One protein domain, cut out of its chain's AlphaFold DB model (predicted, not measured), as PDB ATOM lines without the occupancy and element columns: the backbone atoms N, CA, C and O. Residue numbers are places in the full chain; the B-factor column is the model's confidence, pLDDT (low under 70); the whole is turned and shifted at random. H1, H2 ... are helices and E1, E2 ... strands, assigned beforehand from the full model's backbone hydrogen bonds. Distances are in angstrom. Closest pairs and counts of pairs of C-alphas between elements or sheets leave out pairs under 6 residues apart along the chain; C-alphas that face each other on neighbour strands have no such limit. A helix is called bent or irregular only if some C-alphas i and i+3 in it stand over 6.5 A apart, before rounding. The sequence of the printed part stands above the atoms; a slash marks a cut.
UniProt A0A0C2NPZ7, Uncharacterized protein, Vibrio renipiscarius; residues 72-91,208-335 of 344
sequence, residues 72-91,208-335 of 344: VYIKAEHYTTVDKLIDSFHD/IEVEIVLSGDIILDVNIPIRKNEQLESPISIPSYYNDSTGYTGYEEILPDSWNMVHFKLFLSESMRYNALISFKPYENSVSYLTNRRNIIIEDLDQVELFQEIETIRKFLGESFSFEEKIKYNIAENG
ATOM      1  N   VAL A  72     126.002 169.310  55.514       85.00
ATOM      2  CA  VAL A  72     126.414 170.601  56.072       85.00
ATOM      3  C   VAL A  72     126.799 171.516  54.915       85.00
ATOM      4  O   VAL A  72     127.808 171.284  54.256       85.00
ATOM      5  N   TYR A  73     125.988 172.547  54.664       89.00
ATOM      6  CA  TYR A  73     126.343 173.629  53.742       89.00
ATOM      7  C   TYR A  73     127.353 174.567  54.400       89.00
ATOM      8  O   TYR A  73     127.152 174.993  55.543       89.00
ATOM      9  N   ILE A  74     128.409 174.916  53.673       89.94
ATOM     10  CA  ILE A  74     129.447 175.812  54.164       89.94
ATOM     11  C   ILE A  74     130.134 176.561  53.019       89.94
ATOM     12  O   ILE A  74     130.288 176.041  51.916       89.94
ATOM     13  N   LYS A  75     130.566 177.793  53.306       90.38
ATOM     14  CA  LYS A  75     131.544 178.523  52.491       90.38
ATOM     15  C   LYS A  75     132.917 178.328  53.108       90.38
ATOM     16  O   LYS A  75     133.080 178.606  54.303       90.38
ATOM     17  N   ALA A  76     133.851 177.797  52.331       92.19
ATOM     18  CA  ALA A  76     135.161 177.404  52.824       92.19
ATOM     19  C   ALA A  76     136.241 177.552  51.751       92.19
ATOM     20  O   ALA A  76     135.965 177.534  50.552       92.19
ATOM     21  N   GLU A  77     137.483 177.654  52.210       93.31
ATOM     22  CA  GLU A  77     138.658 177.383  51.388       93.31
ATOM     23  C   GLU A  77     138.702 175.885  51.075       93.31
ATOM     24  O   GLU A  77     138.403 175.059  51.941       93.31
ATOM     25  N   HIS A  78     139.070 175.529  49.846       93.25
ATOM     26  CA  HIS A  78     139.059 174.145  49.377       93.25
ATOM     27  C   HIS A  78     140.455 173.666  49.013       93.25
ATOM     28  O   HIS A  78     141.183 174.319  48.265       93.25
ATOM     29  N   TYR A  79     140.800 172.498  49.543       94.44
ATOM     30  CA  TYR A  79     142.073 171.833  49.332       94.44
ATOM     31  C   TYR A  79     141.845 170.370  48.963       94.44
ATOM     32  O   TYR A  79     140.860 169.744  49.346       94.44
ATOM     33  N   THR A  80     142.800 169.826  48.215       90.44
ATOM     34  CA  THR A  80     142.832 168.411  47.809       90.44
ATOM     35  C   THR A  80     143.879 167.604  48.568       90.44
ATOM     36  O   THR A  80     143.899 166.391  48.450       90.44
ATOM     37  N   THR A  81     144.772 168.265  49.312       93.31
ATOM     38  CA  THR A  81     145.797 167.612  50.137       93.31
ATOM     39  C   THR A  81     146.073 168.436  51.392       93.31
ATOM     40  O   THR A  81     145.890 169.658  51.394       93.31
ATOM     41  N   VAL A  82     146.546 167.771  52.449       95.12
ATOM     42  CA  VAL A  82     146.960 168.425  53.701       95.12
ATOM     43  C   VAL A  82     148.171 169.338  53.490       95.12
ATOM     44  O   VAL A  82     148.186 170.452  54.005       95.12
ATOM     45  N   ASP A  83     149.143 168.921  52.680       95.19
ATOM     46  CA  ASP A  83     150.358 169.711  52.437       95.19
ATOM     47  C   ASP A  83     150.044 171.063  51.791       95.19
ATOM     48  O   ASP A  83     150.516 172.096  52.255       95.19
ATOM     49  N   LYS A  84     149.148 171.096  50.791       94.25
ATOM     50  CA  LYS A  84     148.731 172.356  50.152       94.25
ATOM     51  C   LYS A  84     148.082 173.315  51.140       94.25
ATOM     52  O   LYS A  84     148.273 174.525  51.020       94.25
ATOM     53  N   LEU A  85     147.297 172.788  52.079       94.50
ATOM     54  CA  LEU A  85     146.727 173.590  53.155       94.50
ATOM     55  C   LEU A  85     147.843 174.216  53.994       94.50
ATOM     56  O   LEU A  85     147.835 175.426  54.193       94.50
ATOM     57  N   ILE A  86     148.789 173.409  54.476       95.19
ATOM     58  CA  ILE A  86     149.859 173.878  55.364       95.19
ATOM     59  C   ILE A  86     150.744 174.904  54.645       95.19
ATOM     60  O   ILE A  86     150.959 175.995  55.173       95.19
ATOM     61  N   ASP A  87     151.171 174.600  53.420       94.81
ATOM     62  CA  ASP A  87     152.079 175.438  52.631       94.81
ATOM     63  C   ASP A  87     151.490 176.818  52.309       94.81
ATOM     64  O   ASP A  87     152.216 177.806  52.248       94.81
ATOM     65  N   SER A  88     150.170 176.910  52.119       92.88
ATOM     66  CA  SER A  88     149.489 178.162  51.749       92.88
ATOM     67  C   SER A  88     148.751 178.840  52.907       92.88
ATOM     68  O   SER A  88     148.139 179.897  52.720       92.88
ATOM     69  N   PHE A  89     148.803 178.267  54.116       92.69
ATOM     70  CA  PHE A  89     147.968 178.697  55.237       92.69
ATOM     71  C   PHE A  89     148.144 180.182  55.570       92.69
ATOM     72  O   PHE A  89     147.145 180.896  55.732       92.69
ATOM     73  N   HIS A  90     149.396 180.636  55.664       92.31
ATOM     74  CA  HIS A  90     149.732 182.021  55.989       92.31
ATOM     75  C   HIS A  90     149.476 182.970  54.822       92.31
ATOM     76  O   HIS A  90     148.943 184.052  55.047       92.31
ATOM     77  N   ASP A  91     149.784 182.569  53.589       90.06
ATOM     78  CA  ASP A  91     149.558 183.405  52.406       90.06
ATOM     79  C   ASP A  91     148.074 183.730  52.234       90.06
ATOM     80  O   ASP A  91     147.697 184.891  52.054       90.06
ATOM     81  N   ILE A 208     138.930 183.453  47.657       66.75
ATOM     82  CA  ILE A 208     138.862 182.112  47.066       66.75
ATOM     83  C   ILE A 208     138.079 181.221  48.042       66.75
ATOM     84  O   ILE A 208     138.627 180.338  48.694       66.75
ATOM     85  N   GLU A 209     136.790 181.508  48.211       80.62
ATOM     86  CA  GLU A 209     135.865 180.642  48.938       80.62
ATOM     87  C   GLU A 209     134.940 179.954  47.938       80.62
ATOM     88  O   GLU A 209     134.425 180.571  47.003       80.62
ATOM     89  N   VAL A 210     134.718 178.664  48.154       86.38
ATOM     90  CA  VAL A 210     133.760 177.865  47.396       86.38
ATOM     91  C   VAL A 210     132.605 177.457  48.300       86.38
ATOM     92  O   VAL A 210     132.760 177.280  49.511       86.38
ATOM     93  N   GLU A 211     131.417 177.338  47.713       89.06
ATOM     94  CA  GLU A 211     130.233 176.843  48.412       89.06
ATOM     95  C   GLU A 211     130.163 175.320  48.258       89.06
ATOM     96  O   GLU A 211     130.038 174.816  47.142       89.06
ATOM     97  N   ILE A 212     130.254 174.588  49.370       88.19
ATOM     98  CA  ILE A 212     130.288 173.120  49.392       88.19
ATOM     99  C   ILE A 212     129.203 172.591  50.337       88.19
ATOM    100  O   ILE A 212     128.863 173.212  51.347       88.19
ATOM    101  N   VAL A 213     128.660 171.416  50.010       86.06
ATOM    102  CA  VAL A 213     127.812 170.627  50.909       86.06
ATOM    103  C   VAL A 213     128.546 169.340  51.264       86.06
ATOM    104  O   VAL A 213     128.717 168.472  50.413       86.06
ATOM    105  N   LEU A 214     128.951 169.201  52.527       87.12
ATOM    106  CA  LEU A 214     129.531 167.963  53.046       87.12
ATOM    107  C   LEU A 214     128.411 167.023  53.487       87.12
ATOM    108  O   LEU A 214     127.638 167.371  54.378       87.12
ATOM    109  N   SER A 215     128.318 165.842  52.884       84.25
ATOM    110  CA  SER A 215     127.381 164.782  53.271       84.25
ATOM    111  C   SER A 215     128.129 163.513  53.682       84.25
ATOM    112  O   SER A 215     129.259 163.274  53.255       84.25
ATOM    113  N   GLY A 216     127.492 162.699  54.521       83.06
ATOM    114  CA  GLY A 216     128.070 161.467  55.052       83.06
ATOM    115  C   GLY A 216     127.996 161.383  56.571       83.06
ATOM    116  O   GLY A 216     127.450 162.273  57.231       83.06
ATOM    117  N   ASP A 217     128.553 160.308  57.114       86.38
ATOM    118  CA  ASP A 217     128.606 160.075  58.552       86.38
ATOM    119  C   ASP A 217     129.792 160.823  59.169       86.38
ATOM    120  O   ASP A 217     130.888 160.875  58.607       86.38
ATOM    121  N   ILE A 218     129.580 161.430  60.338       91.44
ATOM    122  CA  ILE A 218     130.640 162.135  61.063       91.44
ATOM    123  C   ILE A 218     131.434 161.105  61.867       91.44
ATOM    124  O   ILE A 218     130.971 160.595  62.883       91.44
ATOM    125  N   ILE A 219     132.650 160.826  61.411       90.56
ATOM    126  CA  ILE A 219     133.577 159.868  62.024       90.56
ATOM    127  C   ILE A 219     134.370 160.505  63.162       90.56
ATOM    128  O   ILE A 219     134.745 159.836  64.123       90.56
ATOM    129  N   LEU A 220     134.617 161.808  63.093       92.69
ATOM    130  CA  LEU A 220     135.243 162.553  64.176       92.69
ATOM    131  C   LEU A 220     134.590 163.925  64.287       92.69
ATOM    132  O   LEU A 220     134.368 164.585  63.280       92.69
ATOM    133  N   ASP A 221     134.303 164.339  65.516       93.38
ATOM    134  CA  ASP A 221     133.819 165.675  65.862       93.38
ATOM    135  C   ASP A 221     134.496 166.074  67.176       93.38
ATOM    136  O   ASP A 221     134.282 165.427  68.213       93.38
ATOM    137  N   VAL A 222     135.406 167.048  67.107       92.12
ATOM    138  CA  VAL A 222     136.239 167.473  68.238       92.12
ATOM    139  C   VAL A 222     136.510 168.973  68.202       92.12
ATOM    140  O   VAL A 222     136.675 169.577  67.144       92.12
ATOM    141  N   ASN A 223     136.585 169.575  69.387       90.88
ATOM    142  CA  ASN A 223     137.054 170.943  69.567       90.88
ATOM    143  C   ASN A 223     138.487 170.901  70.103       90.88
ATOM    144  O   ASN A 223     138.740 170.289  71.140       90.88
ATOM    145  N   ILE A 224     139.393 171.559  69.392       89.62
ATOM    146  CA  ILE A 224     140.829 171.586  69.639       89.62
ATOM    147  C   ILE A 224     141.183 172.993  70.128       89.62
ATOM    148  O   ILE A 224     141.078 173.948  69.353       89.62
ATOM    149  N   PRO A 225     141.578 173.169  71.400       87.88
ATOM    150  CA  PRO A 225     141.965 174.478  71.900       87.88
ATOM    151  C   PRO A 225     143.281 174.907  71.250       87.88
ATOM    152  O   PRO A 225     144.317 174.267  71.448       87.88
ATOM    153  N   ILE A 226     143.247 176.026  70.529       84.25
ATOM    154  CA  ILE A 226     144.453 176.661  70.008       84.25
ATOM    155  C   ILE A 226     145.090 177.400  71.182       84.25
ATOM    156  O   ILE A 226     144.617 178.446  71.627       84.25
ATOM    157  N   ARG A 227     146.125 176.792  71.767       77.88
ATOM    158  CA  ARG A 227     146.992 177.455  72.754       77.88
ATOM    159  C   ARG A 227     147.961 178.385  72.007       77.88
ATOM    160  O   ARG A 227     147.672 178.821  70.902       77.88
ATOM    161  N   LYS A 228     149.130 178.686  72.580       77.00
ATOM    162  CA  LYS A 228     150.227 179.292  71.811       77.00
ATOM    163  C   LYS A 228     150.706 178.292  70.757       77.00
ATOM    164  O   LYS A 228     151.495 177.407  71.079       77.00
ATOM    165  N   ASN A 229     150.154 178.381  69.552       85.88
ATOM    166  CA  ASN A 229     150.590 177.622  68.390       85.88
ATOM    167  C   ASN A 229     151.124 178.608  67.351       85.88
ATOM    168  O   ASN A 229     150.349 179.197  66.602       85.88
ATOM    169  N   GLU A 230     152.447 178.754  67.314       85.62
ATOM    170  CA  GLU A 230     153.160 179.673  66.418       85.62
ATOM    171  C   GLU A 230     152.860 179.398  64.934       85.62
ATOM    172  O   GLU A 230     152.881 180.319  64.127       85.62
ATOM    173  N   GLN A 231     152.496 178.161  64.569       87.38
ATOM    174  CA  GLN A 231     152.131 177.797  63.190       87.38
ATOM    175  C   GLN A 231     150.790 178.395  62.747       87.38
ATOM    176  O   GLN A 231     150.503 178.470  61.557       87.38
ATOM    177  N   LEU A 232     149.950 178.800  63.700       88.81
ATOM    178  CA  LEU A 232     148.656 179.425  63.435       88.81
ATOM    179  C   LEU A 232     148.689 180.939  63.664       88.81
ATOM    180  O   LEU A 232     147.702 181.614  63.372       88.81
ATOM    181  N   GLU A 233     149.792 181.482  64.185       86.69
ATOM    182  CA  GLU A 233     149.938 182.920  64.391       86.69
ATOM    183  C   GLU A 233     150.090 183.636  63.044       86.69
ATOM    184  O   GLU A 233     150.770 183.174  62.124       86.69
ATOM    185  N   SER A 234     149.423 184.783  62.899       87.06
ATOM    186  CA  SER A 234     149.589 185.594  61.697       87.06
ATOM    187  C   SER A 234     151.012 186.159  61.644       87.06
ATOM    188  O   SER A 234     151.477 186.719  62.638       87.06
ATOM    189  N   PRO A 235     151.691 186.109  60.483       88.38
ATOM    190  CA  PRO A 235     152.992 186.756  60.324       88.38
ATOM    191  C   PRO A 235     152.881 188.291  60.331       88.38
ATOM    192  O   PRO A 235     153.889 188.989  60.449       88.38
ATOM    193  N   ILE A 236     151.668 188.841  60.196       87.94
ATOM    194  CA  ILE A 236     151.423 190.282  60.194       87.94
ATOM    195  C   ILE A 236     151.434 190.790  61.634       87.94
ATOM    196  O   ILE A 236     150.501 190.562  62.403       87.94
ATOM    197  N   SER A 237     152.476 191.541  61.985       84.56
ATOM    198  CA  SER A 237     152.586 192.193  63.290       84.56
ATOM    199  C   SER A 237     152.105 193.640  63.234       84.56
ATOM    200  O   SER A 237     152.490 194.424  62.363       84.56
ATOM    201  N   ILE A 238     151.265 194.009  64.198       84.62
ATOM    202  CA  ILE A 238     150.827 195.386  64.406       84.62
ATOM    203  C   ILE A 238     151.440 195.863  65.722       84.62
ATOM    204  O   ILE A 238     151.159 195.263  66.761       84.62
ATOM    205  N   PRO A 239     152.242 196.941  65.713       85.06
ATOM    206  CA  PRO A 239     152.768 197.527  66.935       85.06
ATOM    207  C   PRO A 239     151.641 197.856  67.915       85.06
ATOM    208  O   PRO A 239     150.591 198.350  67.507       85.06
ATOM    209  N   SER A 240     151.873 197.638  69.211       79.81
ATOM    210  CA  SER A 240     150.873 197.864  70.269       79.81
ATOM    211  C   SER A 240     150.270 199.272  70.235       79.81
ATOM    212  O   SER A 240     149.079 199.441  70.478       79.81
ATOM    213  N   TYR A 241     151.064 200.270  69.841       77.25
ATOM    214  CA  TYR A 241     150.613 201.648  69.655       77.25
ATOM    215  C   TYR A 241     149.501 201.800  68.599       77.25
ATOM    216  O   TYR A 241     148.633 202.658  68.743       77.25
ATOM    217  N   TYR A 242     149.503 200.949  67.566       78.38
ATOM    218  CA  TYR A 242     148.465 200.880  66.529       78.38
ATOM    219  C   TYR A 242     147.464 199.735  66.757       78.38
ATOM    220  O   TYR A 242     146.700 199.361  65.858       78.38
ATOM    221  N   ASN A 243     147.527 199.114  67.936       69.94
ATOM    222  CA  ASN A 243     146.594 198.085  68.373       69.94
ATOM    223  C   ASN A 243     145.414 198.713  69.129       69.94
ATOM    224  O   ASN A 243     144.295 198.210  69.058       69.94
ATOM    225  N   ASP A 244     145.652 199.855  69.783       61.19
ATOM    226  CA  ASP A 244     144.612 200.656  70.417       61.19
ATOM    227  C   ASP A 244     143.752 201.361  69.361       61.19
ATOM    228  O   ASP A 244     144.142 202.346  68.728       61.19
ATOM    229  N   SER A 245     142.522 200.873  69.212       54.75
ATOM    230  CA  SER A 245     141.450 201.488  68.431       54.75
ATOM    231  C   SER A 245     140.878 202.709  69.154       54.75
ATOM    232  O   SER A 245     139.681 202.794  69.440       54.75
ATOM    233  N   THR A 246     141.732 203.671  69.492       48.00
ATOM    234  CA  THR A 246     141.298 204.962  70.010       48.00
ATOM    235  C   THR A 246     140.639 205.756  68.876       48.00
ATOM    236  O   THR A 246     141.287 206.596  68.263       48.00
ATOM    237  N   GLY A 247     139.365 205.466  68.567       51.19
ATOM    238  CA  GLY A 247     138.511 206.256  67.663       51.19
ATOM    239  C   GLY A 247     137.572 205.460  66.741       51.19
ATOM    240  O   GLY A 247     138.003 204.559  66.038       51.19
ATOM    241  N   TYR A 248     136.292 205.864  66.724       52.00
ATOM    242  CA  TYR A 248     135.189 205.635  65.756       52.00
ATOM    243  C   TYR A 248     134.919 204.253  65.113       52.00
ATOM    244  O   TYR A 248     133.913 204.143  64.403       52.00
ATOM    245  N   THR A 249     135.728 203.216  65.327       50.00
ATOM    246  CA  THR A 249     135.548 201.886  64.721       50.00
ATOM    247  C   THR A 249     135.047 200.859  65.718       50.00
ATOM    248  O   THR A 249     135.543 200.784  66.840       50.00
ATOM    249  N   GLY A 250     134.115 200.020  65.264       51.53
ATOM    250  CA  GLY A 250     133.855 198.716  65.860       51.53
ATOM    251  C   GLY A 250     135.116 197.859  65.779       51.53
ATOM    252  O   GLY A 250     135.466 197.344  64.727       51.53
ATOM    253  N   TYR A 251     135.829 197.865  66.896       58.38
ATOM    254  CA  TYR A 251     136.761 196.903  67.467       58.38
ATOM    255  C   TYR A 251     136.969 195.595  66.662       58.38
ATOM    256  O   TYR A 251     136.025 194.868  66.381       58.38
ATOM    257  N   GLU A 252     138.238 195.283  66.363       58.12
ATOM    258  CA  GLU A 252     138.779 193.963  65.959       58.12
ATOM    259  C   GLU A 252     138.746 193.540  64.472       58.12
ATOM    260  O   GLU A 252     139.576 192.719  64.088       58.12
ATOM    261  N   GLU A 253     137.917 194.108  63.585       62.81
ATOM    262  CA  GLU A 253     137.887 193.667  62.164       62.81
ATOM    263  C   GLU A 253     139.155 194.021  61.352       62.81
ATOM    264  O   GLU A 253     139.399 193.462  60.281       62.81
ATOM    265  N   ILE A 254     139.965 194.953  61.863       74.38
ATOM    266  CA  ILE A 254     141.228 195.423  61.264       74.38
ATOM    267  C   ILE A 254     142.472 194.755  61.866       74.38
ATOM    268  O   ILE A 254     143.597 195.204  61.609       74.38
ATOM    269  N   LEU A 255     142.275 193.732  62.700       79.69
ATOM    270  CA  LEU A 255     143.349 192.931  63.273       79.69
ATOM    271  C   LEU A 255     143.586 191.658  62.435       79.69
ATOM    272  O   LEU A 255     142.686 191.212  61.711       79.69
ATOM    273  N   PRO A 256     144.802 191.090  62.482       84.25
ATOM    274  CA  PRO A 256     145.109 189.824  61.856       84.25
ATOM    275  C   PRO A 256     144.262 188.727  62.487       84.25
ATOM    276  O   PRO A 256     143.755 188.867  63.606       84.25
ATOM    277  N   ASP A 257     144.104 187.636  61.747       84.81
ATOM    278  CA  ASP A 257     143.365 186.488  62.245       84.81
ATOM    279  C   ASP A 257     143.951 185.993  63.574       84.81
ATOM    280  O   ASP A 257     145.160 185.817  63.725       84.81
ATOM    281  N   SER A 258     143.061 185.776  64.539       82.88
ATOM    282  CA  SER A 258     143.388 185.171  65.824       82.88
ATOM    283  C   SER A 258     142.254 184.247  66.250       82.88
ATOM    284  O   SER A 258     141.067 184.569  66.134       82.88
ATOM    285  N   TRP A 259     142.629 183.067  66.727       86.94
ATOM    286  CA  TRP A 259     141.699 181.989  67.032       86.94
ATOM    287  C   TRP A 259     142.064 181.352  68.363       86.94
ATOM    288  O   TRP A 259     143.239 181.213  68.692       86.94
ATOM    289  N   ASN A 260     141.052 180.943  69.120       85.88
ATOM    290  CA  ASN A 260     141.240 180.242  70.391       85.88
ATOM    291  C   ASN A 260     140.859 178.758  70.298       85.88
ATOM    292  O   ASN A 260     141.193 177.968  71.181       85.88
ATOM    293  N   MET A 261     140.129 178.379  69.251       89.25
ATOM    294  CA  MET A 261     139.562 177.052  69.098       89.25
ATOM    295  C   MET A 261     139.475 176.683  67.622       89.25
ATOM    296  O   MET A 261     139.048 177.483  66.789       89.25
ATOM    297  N   VAL A 262     139.800 175.437  67.313       92.44
ATOM    298  CA  VAL A 262     139.486 174.798  66.038       92.44
ATOM    299  C   VAL A 262     138.424 173.747  66.272       92.44
ATOM    300  O   VAL A 262     138.532 172.916  67.164       92.44
ATOM    301  N   HIS A 263     137.383 173.768  65.456       92.94
ATOM    302  CA  HIS A 263     136.421 172.685  65.381       92.94
ATOM    303  C   HIS A 263     136.796 171.802  64.196       92.94
ATOM    304  O   HIS A 263     136.693 172.237  63.052       92.94
ATOM    305  N   PHE A 264     137.257 170.588  64.482       94.31
ATOM    306  CA  PHE A 264     137.643 169.614  63.470       94.31
ATOM    307  C   PHE A 264     136.564 168.547  63.317       94.31
ATOM    308  O   PHE A 264     136.119 167.947  64.302       94.31
ATOM    309  N   LYS A 265     136.154 168.307  62.071       94.69
ATOM    310  CA  LYS A 265     135.232 167.236  61.705       94.69
ATOM    311  C   LYS A 265     135.800 166.385  60.585       94.69
ATOM    312  O   LYS A 265     136.263 166.920  59.584       94.69
ATOM    313  N   LEU A 266     135.684 165.070  60.733       94.19
ATOM    314  CA  LEU A 266     135.982 164.100  59.683       94.19
ATOM    315  C   LEU A 266     134.680 163.449  59.230       94.19
ATOM    316  O   LEU A 266     133.965 162.864  60.045       94.19
ATOM    317  N   PHE A 267     134.394 163.537  57.940       92.38
ATOM    318  CA  PHE A 267     133.232 162.934  57.302       92.38
ATOM    319  C   PHE A 267     133.659 161.706  56.507       92.38
ATOM    320  O   PHE A 267     134.652 161.762  55.786       92.38
ATOM    321  N   LEU A 268     132.880 160.631  56.596       85.00
ATOM    322  CA  LEU A 268     132.904 159.515  55.657       85.00
ATOM    323  C   LEU A 268     131.700 159.659  54.731       85.00
ATOM    324  O   LEU A 268     130.557 159.488  55.157       85.00
ATOM    325  N   SER A 269     131.950 160.017  53.475       81.50
ATOM    326  CA  SER A 269     130.893 160.183  52.483       81.50
ATOM    327  C   SER A 269     130.238 158.847  52.130       81.50
ATOM    328  O   SER A 269     130.799 157.768  52.319       81.50
ATOM    329  N   GLU A 270     129.069 158.919  51.497       71.12
ATOM    330  CA  GLU A 270     128.372 157.748  50.946       71.12
ATOM    331  C   GLU A 270     129.198 157.015  49.869       71.12
ATOM    332  O   GLU A 270     129.036 155.814  49.660       71.12
ATOM    333  N   SER A 271     130.120 157.722  49.205       69.69
ATOM    334  CA  SER A 271     131.098 157.153  48.267       69.69
ATOM    335  C   SER A 271     132.347 156.585  48.953       69.69
ATOM    336  O   SER A 271     133.321 156.268  48.271       69.69
ATOM    337  N   MET A 272     132.314 156.439  50.280       69.44
ATOM    338  CA  MET A 272     133.409 155.975  51.134       69.44
ATOM    339  C   MET A 272     134.650 156.876  51.103       69.44
ATOM    340  O   MET A 272     135.752 156.417  51.377       69.44
ATOM    341  N   ARG A 273     134.502 158.163  50.782       80.19
ATOM    342  CA  ARG A 273     135.617 159.123  50.775       80.19
ATOM    343  C   ARG A 273     135.688 159.867  52.094       80.19
ATOM    344  O   ARG A 273     134.654 160.246  52.647       80.19
ATOM    345  N   TYR A 274     136.902 160.108  52.567       86.94
ATOM    346  CA  TYR A 274     137.124 160.892  53.771       86.94
ATOM    347  C   TYR A 274     137.260 162.371  53.408       86.94
ATOM    348  O   TYR A 274     138.017 162.727  52.514       86.94
ATOM    349  N   ASN A 275     136.515 163.235  54.094       93.88
ATOM    350  CA  ASN A 275     136.608 164.684  53.919       93.88
ATOM    351  C   ASN A 275     136.780 165.343  55.284       93.88
ATOM    352  O   ASN A 275     136.044 165.033  56.224       93.88
ATOM    353  N   ALA A 276     137.728 166.264  55.393       95.31
ATOM    354  CA  ALA A 276     137.957 167.029  56.607       95.31
ATOM    355  C   ALA A 276     137.341 168.421  56.499       95.31
ATOM    356  O   ALA A 276     137.486 169.104  55.489       95.31
ATOM    357  N   LEU A 277     136.705 168.857  57.582       95.88
ATOM    358  CA  LEU A 277     136.301 170.236  57.812       95.88
ATOM    359  C   LEU A 277     137.051 170.768  59.032       95.88
ATOM    360  O   LEU A 277     136.931 170.228  60.132       95.88
ATOM    361  N   ILE A 278     137.787 171.855  58.835       95.75
ATOM    362  CA  ILE A 278     138.489 172.592  59.880       95.75
ATOM    363  C   ILE A 278     137.841 173.976  59.973       95.75
ATOM    364  O   ILE A 278     137.912 174.775  59.040       95.75
ATOM    365  N   SER A 279     137.201 174.267  61.101       94.38
ATOM    366  CA  SER A 279     136.568 175.560  61.366       94.38
ATOM    367  C   SER A 279     137.293 176.276  62.498       94.38
ATOM    368  O   SER A 279     137.136 175.924  63.669       94.38
ATOM    369  N   PHE A 280     138.051 177.313  62.159       91.69
ATOM    370  CA  PHE A 280     138.706 178.185  63.125       91.69
ATOM    371  C   PHE A 280     137.689 179.160  63.718       91.69
ATOM    372  O   PHE A 280     137.010 179.903  62.997       91.69
ATOM    373  N   LYS A 281     137.571 179.145  65.047       85.38
ATOM    374  CA  LYS A 281     136.654 179.993  65.806       85.38
ATOM    375  C   LYS A 281     137.458 181.054  66.573       85.38
ATOM    376  O   LYS A 281     138.396 180.702  67.295       85.38
ATOM    377  N   PRO A 282     137.118 182.344  66.417       76.94
ATOM    378  CA  PRO A 282     137.637 183.398  67.283       76.94
ATOM    379  C   PRO A 282     137.001 183.301  68.680       76.94
ATOM    380  O   PRO A 282     136.044 182.548  68.887       76.94
ATOM    381  N   TYR A 283     137.511 184.090  69.631       70.38
ATOM    382  CA  TYR A 283     137.000 184.141  71.002       70.38
ATOM    383  C   TYR A 283     135.477 184.338  71.052       70.38
ATOM    384  O   TYR A 283     134.923 185.229  70.404       70.38
ATOM    385  N   GLU A 284     134.791 183.511  71.847       61.19
ATOM    386  CA  GLU A 284     133.374 183.712  72.144       61.19
ATOM    387  C   GLU A 284     133.219 185.089  72.812       61.19
ATOM    388  O   GLU A 284     133.913 185.385  73.785       61.19
ATOM    389  N   ASN A 285     132.339 185.934  72.260       59.34
ATOM    390  CA  ASN A 285     132.136 187.360  72.588       59.34
ATOM    391  C   ASN A 285     133.082 188.379  71.920       59.34
ATOM    392  O   ASN A 285     132.976 189.568  72.214       59.34
ATOM    393  N   SER A 286     133.951 187.961  70.996       59.53
ATOM    394  CA  SER A 286     134.682 188.898  70.131       59.53
ATOM    395  C   SER A 286     133.722 189.615  69.173       59.53
ATOM    396  O   SER A 286     132.848 188.993  68.565       59.53
ATOM    397  N   VAL A 287     133.894 190.927  68.995       56.31
ATOM    398  CA  VAL A 287     133.104 191.711  68.027       56.31
ATOM    399  C   VAL A 287     133.466 191.293  66.589       56.31
ATOM    400  O   VAL A 287     132.620 191.344  65.700       56.31
ATOM    401  N   SER A 288     134.673 190.743  66.384       56.62
ATOM    402  CA  SER A 288     135.143 190.138  65.122       56.62
ATOM    403  C   SER A 288     134.680 188.695  64.865       56.62
ATOM    404  O   SER A 288     135.178 188.025  63.954       56.62
ATOM    405  N   TYR A 289     133.713 188.184  65.637       51.75
ATOM    406  CA  TYR A 289     133.340 186.769  65.596       51.75
ATOM    407  C   TYR A 289     132.953 186.247  64.204       51.75
ATOM    408  O   TYR A 289     133.213 185.090  63.877       51.75
ATOM    409  N   LEU A 290     132.329 187.085  63.372       58.25
ATOM    410  CA  LEU A 290     131.933 186.701  62.014       58.25
ATOM    411  C   LEU A 290     133.040 186.929  60.979       58.25
ATOM    412  O   LEU A 290     133.105 186.186  60.005       58.25
ATOM    413  N   THR A 291     133.909 187.919  61.180       64.06
ATOM    414  CA  THR A 291     134.931 188.328  60.202       64.06
ATOM    415  C   THR A 291     136.222 187.515  60.300       64.06
ATOM    416  O   THR A 291     136.919 187.362  59.293       64.06
ATOM    417  N   ASN A 292     136.503 186.931  61.468       73.25
ATOM    418  CA  ASN A 292     137.690 186.105  61.724       73.25
ATOM    419  C   ASN A 292     137.407 184.593  61.704       73.25
ATOM    420  O   ASN A 292     138.298 183.787  61.967       73.25
ATOM    421  N   ARG A 293     136.183 184.168  61.368       82.75
ATOM    422  CA  ARG A 293     135.898 182.750  61.097       82.75
ATOM    423  C   ARG A 293     136.582 182.321  59.806       82.75
ATOM    424  O   ARG A 293     136.374 182.941  58.765       82.75
ATOM    425  N   ARG A 294     137.337 181.225  59.865       90.06
ATOM    426  CA  ARG A 294     137.971 180.597  58.701       90.06
ATOM    427  C   ARG A 294     137.517 179.147  58.623       90.06
ATOM    428  O   ARG A 294     137.680 178.399  59.584       90.06
ATOM    429  N   ASN A 295     136.910 178.773  57.504       93.44
ATOM    430  CA  ASN A 295     136.504 177.398  57.240       93.44
ATOM    431  C   ASN A 295     137.368 176.841  56.122       93.44
ATOM    432  O   ASN A 295     137.565 177.499  55.103       93.44
ATOM    433  N   ILE A 296     137.847 175.626  56.325       95.06
ATOM    434  CA  ILE A 296     138.742 174.928  55.419       95.06
ATOM    435  C   ILE A 296     138.181 173.532  55.207       95.06
ATOM    436  O   ILE A 296     137.855 172.840  56.174       95.06
ATOM    437  N   ILE A 297     138.083 173.123  53.949       95.50
ATOM    438  CA  ILE A 297     137.737 171.765  53.555       95.50
ATOM    439  C   ILE A 297     138.940 171.131  52.875       95.50
ATOM    440  O   ILE A 297     139.543 171.733  51.988       95.50
ATOM    441  N   ILE A 298     139.237 169.896  53.266       95.38
ATOM    442  CA  ILE A 298     140.154 169.017  52.545       95.38
ATOM    443  C   ILE A 298     139.326 167.839  52.042       95.38
ATOM    444  O   ILE A 298     138.788 167.071  52.846       95.38
ATOM    445  N   GLU A 299     139.157 167.747  50.729       92.62
ATOM    446  CA  GLU A 299     138.395 166.669  50.103       92.62
ATOM    447  C   GLU A 299     139.278 165.474  49.762       92.62
ATOM    448  O   GLU A 299     140.447 165.638  49.425       92.62
ATOM    449  N   ASP A 300     138.658 164.292  49.773       86.94
ATOM    450  CA  ASP A 300     139.235 163.042  49.259       86.94
ATOM    451  C   ASP A 300     140.569 162.656  49.923       86.94
ATOM    452  O   ASP A 300     141.516 162.262  49.247       86.94
ATOM    453  N   LEU A 301     140.619 162.763  51.259       88.62
ATOM    454  CA  LEU A 301     141.737 162.277  52.073       88.62
ATOM    455  C   LEU A 301     142.015 160.797  51.764       88.62
ATOM    456  O   LEU A 301     141.084 159.981  51.668       88.62
ATOM    457  N   ASP A 302     143.294 160.456  51.625       83.56
ATOM    458  CA  ASP A 302     143.736 159.136  51.196       83.56
ATOM    459  C   ASP A 302     143.349 158.087  52.247       83.56
ATOM    460  O   ASP A 302     143.679 158.186  53.425       83.56
ATOM    461  N   GLN A 303     142.629 157.041  51.840       75.81
ATOM    462  CA  GLN A 303     142.154 156.008  52.766       75.81
ATOM    463  C   GLN A 303     143.287 155.163  53.372       75.81
ATOM    464  O   GLN A 303     143.134 154.632  54.475       75.81
ATOM    465  N   VAL A 304     144.384 154.982  52.637       75.00
ATOM    466  CA  VAL A 304     145.568 154.220  53.050       75.00
ATOM    467  C   VAL A 304     146.397 155.051  54.021       75.00
ATOM    468  O   VAL A 304     146.832 154.532  55.050       75.00
ATOM    469  N   GLU A 305     146.559 156.341  53.729       85.12
ATOM    470  CA  GLU A 305     147.358 157.273  54.532       85.12
ATOM    471  C   GLU A 305     146.527 158.099  55.529       85.12
ATOM    472  O   GLU A 305     147.070 158.954  56.224       85.12
ATOM    473  N   LEU A 306     145.233 157.798  55.692       84.38
ATOM    474  CA  LEU A 306     144.271 158.595  56.467       84.38
ATOM    475  C   LEU A 306     144.789 158.996  57.852       84.38
ATOM    476  O   LEU A 306     144.660 160.143  58.275       84.38
ATOM    477  N   PHE A 307     145.371 158.049  58.588       87.94
ATOM    478  CA  PHE A 307     145.887 158.323  59.928       87.94
ATOM    479  C   PHE A 307     147.122 159.223  59.903       87.94
ATOM    480  O   PHE A 307     147.277 160.046  60.799       87.94
ATOM    481  N   GLN A 308     147.969 159.110  58.880       90.25
ATOM    482  CA  GLN A 308     149.121 159.985  58.685       90.25
ATOM    483  C   GLN A 308     148.682 161.402  58.293       90.25
ATOM    484  O   GLN A 308     149.224 162.374  58.822       90.25
ATOM    485  N   GLU A 309     147.671 161.539  57.436       91.88
ATOM    486  CA  GLU A 309     147.095 162.837  57.075       91.88
ATOM    487  C   GLU A 309     146.439 163.516  58.285       91.88
ATOM    488  O   GLU A 309     146.729 164.676  58.584       91.88
ATOM    489  N   ILE A 310     145.627 162.781  59.054       91.69
ATOM    490  CA  ILE A 310     145.012 163.290  60.291       91.69
ATOM    491  C   ILE A 310     146.081 163.656  61.322       91.69
ATOM    492  O   ILE A 310     145.961 164.686  61.981       91.69
ATOM    493  N   GLU A 311     147.136 162.855  61.459       91.06
ATOM    494  CA  GLU A 311     148.258 163.143  62.354       91.06
ATOM    495  C   GLU A 311     149.012 164.414  61.938       91.06
ATOM    496  O   GLU A 311     149.443 165.193  62.789       91.06
ATOM    497  N   THR A 312     149.136 164.654  60.634       93.62
ATOM    498  CA  THR A 312     149.751 165.866  60.083       93.62
ATOM    499  C   THR A 312     148.895 167.094  60.391       93.62
ATOM    500  O   THR A 312     149.411 168.066  60.943       93.62
ATOM    501  N   ILE A 313     147.575 167.018  60.168       93.31
ATOM    502  CA  ILE A 313     146.620 168.066  60.572       93.31
ATOM    503  C   ILE A 313     146.698 168.301  62.086       93.31
ATOM    504  O   ILE A 313     146.787 169.436  62.539       93.31
ATOM    505  N   ARG A 314     146.707 167.238  62.891       89.81
ATOM    506  CA  ARG A 314     146.758 167.309  64.357       89.81
ATOM    507  C   ARG A 314     148.003 168.040  64.857       89.81
ATOM    508  O   ARG A 314     147.898 168.902  65.731       89.81
ATOM    509  N   LYS A 315     149.175 167.700  64.307       90.56
ATOM    510  CA  LYS A 315     150.443 168.377  64.616       90.56
ATOM    511  C   LYS A 315     150.392 169.842  64.207       90.56
ATOM    512  O   LYS A 315     150.761 170.684  65.019       90.56
ATOM    513  N   PHE A 316     149.880 170.126  63.010       92.56
ATOM    514  CA  PHE A 316     149.702 171.489  62.515       92.56
ATOM    515  C   PHE A 316     148.807 172.334  63.437       92.56
ATOM    516  O   PHE A 316     149.117 173.474  63.776       92.56
ATOM    517  N   LEU A 317     147.715 171.749  63.934       90.81
ATOM    518  CA  LEU A 317     146.795 172.406  64.863       90.81
ATOM    519  C   LEU A 317     147.335 172.504  66.303       90.81
ATOM    520  O   LEU A 317     146.746 173.208  67.126       90.81
ATOM    521  N   GLY A 318     148.480 171.881  66.608       84.94
ATOM    522  CA  GLY A 318     149.153 171.976  67.908       84.94
ATOM    523  C   GLY A 318     148.542 171.089  68.993       84.94
ATOM    524  O   GLY A 318     148.728 171.333  70.189       84.94
ATOM    525  N   GLU A 319     147.786 170.065  68.605       78.00
ATOM    526  CA  GLU A 319     147.156 169.158  69.554       78.00
ATOM    527  C   GLU A 319     148.138 168.100  70.077       78.00
ATOM    528  O   GLU A 319     149.122 167.752  69.424       78.00
ATOM    529  N   SER A 320     147.884 167.566  71.276       69.31
ATOM    530  CA  SER A 320     148.784 166.626  71.969       69.31
ATOM    531  C   SER A 320     148.258 165.191  72.081       69.31
ATOM    532  O   SER A 320     149.032 164.303  72.428       69.31
ATOM    533  N   PHE A 321     146.986 164.935  71.757       66.19
ATOM    534  CA  PHE A 321     146.360 163.616  71.908       66.19
ATOM    535  C   PHE A 321     145.932 163.032  70.564       66.19
ATOM    536  O   PHE A 321     145.388 163.752  69.736       66.19
ATOM    537  N   SER A 322     146.161 161.732  70.362       79.19
ATOM    538  CA  SER A 322     145.745 161.014  69.151       79.19
ATOM    539  C   SER A 322     144.247 160.694  69.170       79.19
ATOM    540  O   SER A 322     143.685 160.340  70.206       79.19
ATOM    541  N   PHE A 323     143.614 160.768  67.999       83.62
ATOM    542  CA  PHE A 323     142.215 160.381  67.783       83.62
ATOM    543  C   PHE A 323     142.052 158.983  67.185       83.62
ATOM    544  O   PHE A 323     140.929 158.573  66.891       83.62
ATOM    545  N   GLU A 324     143.154 158.262  66.982       85.81
ATOM    546  CA  GLU A 324     143.199 157.054  66.160       85.81
ATOM    547  C   GLU A 324     142.179 155.994  66.594       85.81
ATOM    548  O   GLU A 324     141.410 155.509  65.765       85.81
ATOM    549  N   GLU A 325     142.099 155.672  67.888       85.12
ATOM    550  CA  GLU A 325     141.150 154.670  68.391       85.12
ATOM    551  C   GLU A 325     139.689 155.087  68.184       85.12
ATOM    552  O   GLU A 325     138.872 154.282  67.733       85.12
ATOM    553  N   LYS A 326     139.364 156.359  68.451       87.44
ATOM    554  CA  LYS A 326     138.013 156.909  68.267       87.44
ATOM    555  C   LYS A 326     137.604 156.879  66.794       87.44
ATOM    556  O   LYS A 326     136.483 156.491  66.481       87.44
ATOM    557  N   ILE A 327     138.521 157.242  65.896       85.50
ATOM    558  CA  ILE A 327     138.304 157.176  64.448       85.50
ATOM    559  C   ILE A 327     138.068 155.723  64.024       85.50
ATOM    560  O   ILE A 327     137.066 155.446  63.373       85.50
ATOM    561  N   LYS A 328     138.931 154.781  64.431       83.75
ATOM    562  CA  LYS A 328     138.780 153.353  64.094       83.75
ATOM    563  C   LYS A 328     137.432 152.794  64.548       83.75
ATOM    564  O   LYS A 328     136.768 152.117  63.765       83.75
ATOM    565  N   TYR A 329     137.027 153.099  65.782       85.31
ATOM    566  CA  TYR A 329     135.735 152.691  66.331       85.31
ATOM    567  C   TYR A 329     134.570 153.250  65.498       85.31
ATOM    568  O   TYR A 329     133.724 152.486  65.040       85.31
ATOM    569  N   ASN A 330     134.572 154.555  65.216       83.25
ATOM    570  CA  ASN A 330     133.491 155.201  64.469       83.25
ATOM    571  C   ASN A 330     133.440 154.754  62.996       83.25
ATOM    572  O   ASN A 330     132.353 154.597  62.445       83.25
ATOM    573  N   ILE A 331     134.584 154.496  62.350       74.94
ATOM    574  CA  ILE A 331     134.613 153.903  61.002       74.94
ATOM    575  C   ILE A 331     133.953 152.520  61.027       74.94
ATOM    576  O   ILE A 331     133.129 152.222  60.163       74.94
ATOM    577  N   ALA A 332     134.293 151.681  62.014       71.12
ATOM    578  CA  ALA A 332     133.721 150.344  62.146       71.12
ATOM    579  C   ALA A 332     132.201 150.389  62.381       71.12
ATOM    580  O   ALA A 332     131.469 149.629  61.748       71.12
ATOM    581  N   GLU A 333     131.727 151.299  63.238       75.06
ATOM    582  CA  GLU A 333     130.299 151.492  63.528       75.06
ATOM    583  C   GLU A 333     129.501 151.895  62.278       75.06
ATOM    584  O   GLU A 333     128.394 151.403  62.061       75.06
ATOM    585  N   ASN A 334     130.092 152.716  61.407       68.75
ATOM    586  CA  ASN A 334     129.467 153.169  60.161       68.75
ATOM    587  C   ASN A 334     129.731 152.227  58.967       68.75
ATOM    588  O   ASN A 334     129.432 152.559  57.821       68.75
ATOM    589  N   GLY A 335     130.278 151.029  59.211       62.53
ATOM    590  CA  GLY A 335     130.491 150.005  58.179       62.53
ATOM    591  C   GLY A 335     131.639 150.297  57.205       62.53
ATOM    592  O   GLY A 335     131.745 149.640  56.165       62.53
TER     593      GLY A 335
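What this domain is: This is residues 72 to 91 and 208 to 335 of the 344 residues of an uncharacterized protein of Vibrio renipiscarius (UniProt A0A0C2NPZ7). Six strands make one strongly twisted sheet, folded so that E2 and E1 partly face E5, E4 and E3, with E6 as the hinge; H1 and H2 cover one face and H3 runs along edge strand E3. A long loop, residues 226 to 260, reaches beyond one end of the sheet, out to Gly 247. The printed part has 148 residues with three named helices and six named strands, in the order E1 H1 E2 E3 E4 E5 E6 H2 H3. The sheet, E2 E1 E6 E5 E4 E3, is mixed, and so is the class; the whole is compact, radius of gyration of the C-alphas 16.9 A, with an elongated outline of 57 by 30 by 26 A.

Where its parts are: Find C-alpha 72 at (126.414, 170.601, 56.072), where E1 runs to 79, bending by 82 degrees at 75. Next come H1, 82 to 91, irregular with C-alphas 87 and 90 7.8 A apart, and E2, 210 to 214. E3, 217 to 225, spans 23.8 A; E4, 261 to 268, 23.1 A; E5, 274 to 281, 22.6 A; E6, 294 to 301, 19.8 A. H2, 306 to 317, spans 16.4 A, and H3, 324 to 333, ends at (130.299, 151.492, 63.528).

How they stand to each other: E3 E4 E5 E6 form a meander, each strand the antiparallel neighbour of the one before; look for N 224 and O 262 at 2.7 A, N 263 and O 279 at 2.8 A, N 278 and O 296 at 2.8 A. E1 is parallel to E6, N 297 to O 77 2.8 A, and antiparallel to E2, N 72 to O 214 2.8 A. H2 runs along the strands over E5 and E4, at a height over the sheet of 8.9 A. On the same face, H1 touches H2 at a shallow tilt of 22 degrees, closest C-alphas Val 82 and Glu 309, 6.5 A. H3 lies over E3, closest C-alphas Ile 219 and Asn 330, 5.3 A. Each O i to N i+4 pair is within hydrogen-bond range in H2 and H3, 4 of 6 in H1.

The domain as a whole: The farthest C-alphas, Gly 247 and Gly 335, are 57.6 A apart. Residues 92 to 207 are not printed, a gap of 12.0 A between C-alphas 91 and 208. The links E3 to E4 and E5 to E6 are long. Mean pLDDT of the printed part is 82.5, with 26 residues under 70, among them 243 to 253 and 284 to 291.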